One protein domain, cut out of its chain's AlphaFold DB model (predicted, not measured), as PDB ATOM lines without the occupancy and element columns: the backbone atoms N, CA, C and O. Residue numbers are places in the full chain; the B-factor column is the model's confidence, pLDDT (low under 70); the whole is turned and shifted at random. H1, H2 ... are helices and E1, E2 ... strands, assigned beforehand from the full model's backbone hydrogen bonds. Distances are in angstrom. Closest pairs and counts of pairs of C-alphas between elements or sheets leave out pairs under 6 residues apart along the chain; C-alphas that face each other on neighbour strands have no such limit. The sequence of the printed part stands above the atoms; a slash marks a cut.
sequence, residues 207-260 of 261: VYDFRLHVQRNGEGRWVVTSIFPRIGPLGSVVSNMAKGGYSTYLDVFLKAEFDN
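What this domain is: This is residues 207 to 260 of the 261 residues of an uncharacterized protein of Bacillus mycoides (UniProt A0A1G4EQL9). A long, narrow hairpin of two strands, E1 and E2, makes the longest axis; from its open end a long loop, residues 232 to 249, swings out and folds back, and leads to one short helix, H1, whose first residues are near E2. The far part of H1 and the last printed residues, 255 to 260, stick out free. The printed part has 54 residues, with two named strands and one named helix in the order E1, E2, H1; the sheet, of order E1 - E2, is antiparallel, and the class is mixed, helices and strands. The whole is loose, with a radius of gyration of the C-alphas of 13.7 A, and flat, spanning 44 by 30 by 13 A.

Where its parts are: E1 is residues 208 to 216, 26.8 A from first to last C-alpha, and begins with C-alpha 208 at (185.108, 206.539, 220.509). E2 is residues 222 to 231, 26.2 A long, and ends with C-alpha 231 at (186.991, 208.053, 216.767). H1 is residues 250 to 258, 11.5 A long, and ends with C-alpha 258 at (193.999, 209.032, 230.502).

How they stand to each other: E1 and E2 form a hairpin of antiparallel neighbours, with 161 degrees between their N-to-C directions. The C-alphas of Tyr 208 and Ile 231 face each other at 4.5 A, and so do those of Arg 216 and Trp 222 at 4.3 A. Across the pair, N 211 and O 228 are within hydrogen-bond range at 2.9 A, as are N 230 and O 209 at 2.8 A. Residues 230 to 231 of E2 also pair, antiparallel, with residues 246 to 247, a stretch too short to be a named strand. E2 and H1 have 4 pairs of C-alphas within 8 A, and their closest C-alphas are those of Phe 228 and Leu 250, 5.3 A apart. E1 and H1 are apart. In H1 every O i to N i+4 pair is within hydrogen-bond range.

The domain as a whole: The two C-alphas farthest apart are those of Glu 219 and Gly 235, 44.4 A, and the C-alphas of Val 207 and Asn 260, the first and last printed residues, are 19.4 A apart. The printed part has no cut. The link from E1 to E2 is tight, with 5 residues, and the link from E2 to H1 is long, with 18 residues. Residues 255 to 260, of which 255 to 258 belong to H1, stand free. The mean pLDDT of the printed part of this model is 89.7, and residue 260 alone is under 70.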
ATOM      1  N   VAL A 207     183.191 210.993 220.191       92.38
ATOM      2  CA  VAL A 207     182.855 209.625 220.613       92.38
ATOM      3  C   VAL A 207     183.896 208.624 220.129       92.38
ATOM      4  O   VAL A 207     184.407 208.750 219.014       92.38
ATOM      5  N   TYR A 208     184.170 207.586 220.915       94.19
ATOM      6  CA  TYR A 208     185.108 206.539 220.509       94.19
ATOM      7  C   TYR A 208     184.696 205.129 220.944       94.19
ATOM      8  O   TYR A 208     183.907 204.932 221.863       94.19
ATOM      9  N   ASP A 209     185.264 204.126 220.276       93.81
ATOM     10  CA  ASP A 209     185.301 202.741 220.752       93.81
ATOM     11  C   ASP A 209     186.638 202.086 220.390       93.81
ATOM     12  O   ASP A 209     187.303 202.517 219.452       93.81
ATOM     13  N   PHE A 210     187.016 201.015 221.086       94.00
ATOM     14  CA  PHE A 210     188.197 200.233 220.724       94.00
ATOM     15  C   PHE A 210     187.827 199.042 219.843       94.00
ATOM     16  O   PHE A 210     186.999 198.199 220.202       94.00
ATOM     17  N   ARG A 211     188.516 198.917 218.707       94.12
ATOM     18  CA  ARG A 211     188.495 197.708 217.889       94.12
ATOM     19  C   ARG A 211     189.700 196.845 218.224       94.12
ATOM     20  O   ARG A 211     190.834 197.263 218.036       94.12
ATOM     21  N   LEU A 212     189.429 195.616 218.646       95.06
ATOM     22  CA  LEU A 212     190.437 194.586 218.849       95.06
ATOM     23  C   LEU A 212     190.332 193.565 217.714       95.06
ATOM     24  O   LEU A 212     189.250 193.042 217.443       95.06
ATOM     25  N   HIS A 213     191.447 193.287 217.046       93.31
ATOM     26  CA  HIS A 213     191.586 192.161 216.130       93.31
ATOM     27  C   HIS A 213     192.381 191.060 216.817       93.31
ATOM     28  O   HIS A 213     193.424 191.316 217.418       93.31
ATOM     29  N   VAL A 214     191.874 189.837 216.707       93.62
ATOM     30  CA  VAL A 214     192.489 188.635 217.261       93.62
ATOM     31  C   VAL A 214     192.597 187.579 216.173       93.62
ATOM     32  O   VAL A 214     191.694 187.447 215.345       93.62
ATOM     33  N   GLN A 215     193.684 186.820 216.185       92.69
ATOM     34  CA  GLN A 215     193.914 185.721 215.249       92.69
ATOM     35  C   GLN A 215     194.622 184.568 215.948       92.69
ATOM     36  O   GLN A 215     195.223 184.758 217.003       92.69
ATOM     37  N   ARG A 216     194.555 183.369 215.373       91.81
ATOM     38  CA  ARG A 216     195.416 182.271 215.815       91.81
ATOM     39  C   ARG A 216     196.790 182.422 215.167       91.81
ATOM     40  O   ARG A 216     196.863 182.681 213.969       91.81
ATOM     41  N   ASN A 217     197.855 182.305 215.953       92.38
ATOM     42  CA  ASN A 217     199.223 182.274 215.436       92.38
ATOM     43  C   ASN A 217     199.552 180.895 214.816       92.38
ATOM     44  O   ASN A 217     198.699 180.006 214.786       92.38
ATOM     45  N   GLY A 218     200.797 180.700 214.366       87.38
ATOM     46  CA  GLY A 218     201.260 179.432 213.779       87.38
ATOM     47  C   GLY A 218     201.198 178.212 214.713       87.38
ATOM     48  O   GLY A 218     201.259 177.085 214.245       87.38
ATOM     49  N   GLU A 219     201.010 178.416 216.020       94.19
ATOM     50  CA  GLU A 219     200.835 177.348 217.017       94.19
ATOM     51  C   GLU A 219     199.349 177.131 217.367       94.19
ATOM     52  O   GLU A 219     199.014 176.427 218.318       94.19
ATOM     53  N   GLY A 220     198.432 177.800 216.660       90.81
ATOM     54  CA  GLY A 220     196.994 177.725 216.910       90.81
ATOM     55  C   GLY A 220     196.511 178.529 218.125       90.81
ATOM     56  O   GLY A 220     195.331 178.441 218.477       90.81
ATOM     57  N   ARG A 221     197.372 179.335 218.763       95.81
ATOM     58  CA  ARG A 221     197.023 180.137 219.949       95.81
ATOM     59  C   ARG A 221     196.410 181.471 219.546       95.81
ATOM     60  O   ARG A 221     196.946 182.164 218.688       95.81
ATOM     61  N   TRP A 222     195.303 181.853 220.187       94.25
ATOM     62  CA  TRP A 222     194.714 183.182 220.005       94.25
ATOM     63  C   TRP A 222     195.659 184.265 220.526       94.25
ATOM     64  O   TRP A 222     196.035 184.250 221.696       94.25
ATOM     65  N   VAL A 223     195.987 185.220 219.665       96.50
ATOM     66  CA  VAL A 223     196.799 186.398 219.971       96.50
ATOM     67  C   VAL A 223     196.063 187.664 219.543       96.50
ATOM     68  O   VAL A 223     195.240 187.641 218.625       96.50
ATOM     69  N   VAL A 224     196.352 188.774 220.219       95.62
ATOM     70  CA  VAL A 224     195.881 190.100 219.810       95.62
ATOM     71  C   VAL A 224     196.774 190.593 218.677       95.62
ATOM     72  O   VAL A 224     197.966 190.797 218.877       95.62
ATOM     73  N   THR A 225     196.198 190.781 217.493       93.81
ATOM     74  CA  THR A 225     196.916 191.280 216.311       93.81
ATOM     75  C   THR A 225     197.039 192.796 216.342       93.81
ATOM     76  O   THR A 225     198.075 193.355 216.004       93.81
ATOM     77  N   SER A 226     195.956 193.480 216.708       94.12
ATOM     78  CA  SER A 226     195.921 194.939 216.745       94.12
ATOM     79  C   SER A 226     194.800 195.420 217.646       94.12
ATOM     80  O   SER A 226     193.696 194.870 217.601       94.12
ATOM     81  N   ILE A 227     195.045 196.496 218.381       96.25
ATOM     82  CA  ILE A 227     194.009 197.266 219.062       96.25
ATOM     83  C   ILE A 227     194.115 198.697 218.561       96.25
ATOM     84  O   ILE A 227     195.206 199.260 218.559       96.25
ATOM     85  N   PHE A 228     192.999 199.278 218.138       94.88
ATOM     86  CA  PHE A 228     192.975 200.672 217.720       94.88
ATOM     87  C   PHE A 228     191.656 201.349 218.111       94.88
ATOM     88  O   PHE A 228     190.582 200.757 217.937       94.88
ATOM     89  N   PRO A 229     191.703 202.581 218.645       95.31
ATOM     90  CA  PRO A 229     190.521 203.409 218.814       95.31
ATOM     91  C   PRO A 229     189.933 203.777 217.451       95.31
ATOM     92  O   PRO A 229     190.649 204.082 216.496       95.31
ATOM     93  N   ARG A 230     188.611 203.776 217.368       94.31
ATOM     94  CA  ARG A 230     187.840 204.368 216.279       94.31
ATOM     95  C   ARG A 230     187.165 205.597 216.852       94.31
ATOM     96  O   ARG A 230     186.439 205.472 217.833       94.31
ATOM     97  N   ILE A 231     187.431 206.753 216.266       94.12
ATOM     98  CA  ILE A 231     186.991 208.053 216.767       94.12
ATOM     99  C   ILE A 231     185.991 208.612 215.760       94.12
ATOM    100  O   ILE A 231     186.298 208.738 214.576       94.12
ATOM    101  N   GLY A 232     184.768 208.877 216.213       90.62
ATOM    102  CA  GLY A 232     183.720 209.498 215.403       90.62
ATOM    103  C   GLY A 232     183.882 211.017 215.357       90.62
ATOM    104  O   GLY A 232     184.509 211.572 216.256       90.62
ATOM    105  N   PRO A 233     183.320 211.700 214.344       87.56
ATOM    106  CA  PRO A 233     183.368 213.156 214.265       87.56
ATOM    107  C   PRO A 233     182.605 213.813 215.425       87.56
ATOM    108  O   PRO A 233     181.716 213.203 216.029       87.56
ATOM    109  N   LEU A 234     182.946 215.067 215.734       87.44
ATOM    110  CA  LEU A 234     182.292 215.836 216.793       87.44
ATOM    111  C   LEU A 234     180.773 215.914 216.565       87.44
ATOM    112  O   LEU A 234     180.313 216.111 215.442       87.44
ATOM    113  N   GLY A 235     179.992 215.732 217.632       82.19
ATOM    114  CA  GLY A 235     178.525 215.698 217.570       82.19
ATOM    115  C   GLY A 235     177.934 214.375 217.067       82.19
ATOM    116  O   GLY A 235     176.717 214.192 217.125       82.19
ATOM    117  N   SER A 236     178.759 213.424 216.618       81.31
ATOM    118  CA  SER A 236     178.279 212.094 216.250       81.31
ATOM    119  C   SER A 236     177.973 211.241 217.474       81.31
ATOM    120  O   SER A 236     178.668 211.269 218.486       81.31
ATOM    121  N   VAL A 237     176.954 210.400 217.336       79.31
ATOM    122  CA  VAL A 237     176.584 209.362 218.308       79.31
ATOM    123  C   VAL A 237     177.250 208.014 218.007       79.31
ATOM    124  O   VAL A 237     177.120 207.070 218.787       79.31
ATOM    125  N   VAL A 238     177.967 207.901 216.879       80.81
ATOM    126  CA  VAL A 238     178.671 206.680 216.464       80.81
ATOM    127  C   VAL A 238     180.118 206.953 216.064       80.81
ATOM    128  O   VAL A 238     180.429 207.838 215.278       80.81
ATOM    129  N   SER A 239     181.011 206.083 216.513       80.06
ATOM    130  CA  SER A 239     182.450 206.071 216.217       80.06
ATOM    131  C   SER A 239     182.813 205.345 214.908       80.06
ATOM    132  O   SER A 239     183.951 204.919 214.699       80.06
ATOM    133  N   ASN A 240     181.846 205.106 214.014       77.56
ATOM    134  CA  ASN A 240     182.099 204.313 212.810       77.56
ATOM    135  C   ASN A 240     182.958 205.092 211.797       77.56
ATOM    136  O   ASN A 240     182.513 206.097 211.255       77.56
ATOM    137  N   MET A 241     184.137 204.561 211.453       76.00
ATOM    138  CA  MET A 241     185.054 205.159 210.466       76.00
ATOM    139  C   MET A 241     184.404 205.401 209.095       76.00
ATOM    140  O   MET A 241     184.761 206.347 208.406       76.00
ATOM    141  N   ALA A 242     183.409 204.593 208.703       72.06
ATOM    142  CA  ALA A 242     182.696 204.789 207.435       72.06
ATOM    143  C   ALA A 242     181.889 206.104 207.374       72.06
ATOM    144  O   ALA A 242     181.503 206.521 206.289       72.06
ATOM    145  N   LYS A 243     181.637 206.751 208.521       72.25
ATOM    146  CA  LYS A 243     180.924 208.031 208.644       72.25
ATOM    147  C   LYS A 243     181.871 209.213 208.909       72.25
ATOM    148  O   LYS A 243     181.549 210.102 209.686       72.25
ATOM    149  N   GLY A 244     183.067 209.194 208.319       79.06
ATOM    150  CA  GLY A 244     184.056 210.269 208.480       79.06
ATOM    151  C   GLY A 244     184.841 210.226 209.796       79.06
ATOM    152  O   GLY A 244     185.468 211.211 210.167       79.06
ATOM    153  N   GLY A 245     184.807 209.095 210.505       85.25
ATOM    154  CA  GLY A 245     185.661 208.873 211.669       85.25
ATOM    155  C   GLY A 245     187.114 208.573 211.289       85.25
ATOM    156  O   GLY A 245     187.416 208.228 210.145       85.25
ATOM    157  N   TYR A 246     188.007 208.638 212.270       91.50
ATOM    158  CA  TYR A 246     189.436 208.359 212.122       91.50
ATOM    159  C   TYR A 246     189.930 207.379 213.193       91.50
ATOM    160  O   TYR A 246     189.168 206.899 214.035       91.50
ATOM    161  N   SER A 247     191.208 207.015 213.123       94.19
ATOM    162  CA  SER A 247     191.859 206.112 214.071       94.19
ATOM    163  C   SER A 247     193.272 206.605 214.369       94.19
ATOM    164  O   SER A 247     193.838 207.374 213.593       94.19
ATOM    165  N   THR A 248     193.825 206.177 215.497       94.19
ATOM    166  CA  THR A 248     195.197 206.466 215.932       94.19
ATOM    167  C   THR A 248     195.774 205.233 216.634       94.19
ATOM    168  O   THR A 248     195.082 204.222 216.782       94.19
ATOM    169  N   TYR A 249     197.031 205.293 217.061       94.50
ATOM    170  CA  TYR A 249     197.649 204.241 217.860       94.50
ATOM    171  C   TYR A 249     197.084 204.220 219.285       94.50
ATOM    172  O   TYR A 249     196.737 205.259 219.852       94.50
ATOM    173  N   LEU A 250     196.952 203.017 219.853       95.12
ATOM    174  CA  LEU A 250     196.343 202.823 221.170       95.12
ATOM    175  C   LEU A 250     197.109 203.561 222.273       95.12
ATOM    176  O   LEU A 250     196.489 204.216 223.098       95.12
ATOM    177  N   ASP A 251     198.431 203.448 222.290       94.62
ATOM    178  CA  ASP A 251     199.311 204.079 223.274       94.62
ATOM    179  C   ASP A 251     199.200 205.607 223.239       94.62
ATOM    180  O   ASP A 251     198.993 206.234 224.276       94.62
ATOM    181  N   VAL A 252     199.234 206.200 222.043       94.38
ATOM    182  CA  VAL A 252     199.044 207.643 221.844       94.38
ATOM    183  C   VAL A 252     197.673 208.086 222.354       94.38
ATOM    184  O   VAL A 252     197.569 209.103 223.037       94.38
ATOM    185  N   PHE A 253     196.622 207.317 222.054       95.25
ATOM    186  CA  PHE A 253     195.267 207.616 222.518       95.25
ATOM    187  C   PHE A 253     195.142 207.535 224.035       95.25
ATOM    188  O   PHE A 253     194.618 208.455 224.656       95.25
ATOM    189  N   LEU A 254     195.626 206.443 224.636       95.31
ATOM    190  CA  LEU A 254     195.543 206.250 226.079       95.31
ATOM    191  C   LEU A 254     196.316 207.342 226.818       95.31
ATOM    192  O   LEU A 254     195.809 207.881 227.796       95.31
ATOM    193  N   LYS A 255     197.480 207.733 226.291       94.44
ATOM    194  CA  LYS A 255     198.272 208.827 226.842       94.44
ATOM    195  C   LYS A 255     197.553 210.183 226.745       94.44
ATOM    196  O   LYS A 255     197.541 210.973 227.679       94.44
ATOM    197  N   ALA A 256     196.921 210.486 225.618       93.19
ATOM    198  CA  ALA A 256     196.204 211.754 225.479       93.19
ATOM    199  C   ALA A 256     194.973 211.836 226.406       93.19
ATOM    200  O   ALA A 256     194.708 212.871 227.026       93.19
ATOM    201  N   GLU A 257     194.219 210.741 226.521       93.88
ATOM    202  CA  GLU A 257     192.923 210.754 227.201       93.88
ATOM    203  C   GLU A 257     193.005 210.415 228.698       93.88
ATOM    204  O   GLU A 257     192.209 210.964 229.459       93.88
ATOM    205  N   PHE A 258     193.983 209.617 229.148       91.88
ATOM    206  CA  PHE A 258     193.999 209.032 230.502       91.88
ATOM    207  C   PHE A 258     195.313 209.170 231.289       91.88
ATOM    208  O   PHE A 258     195.353 208.744 232.430       91.88
ATOM    209  N   ASP A 259     196.379 209.779 230.758       83.31
ATOM    210  CA  ASP A 259     197.702 209.836 231.438       83.31
ATOM    211  C   ASP A 259     197.729 210.694 232.724       83.31
ATOM    212  O   ASP A 259     198.760 210.797 233.378       83.31
ATOM    213  N   ASN A 260     196.600 211.314 233.086       62.47
ATOM    214  CA  ASN A 260     196.430 212.091 234.318       62.47
ATOM    215  C   ASN A 260     195.562 211.372 235.377       62.47
ATOM    216  O   ASN A 260     195.210 212.018 236.362       62.47
TER     217      ASN A 260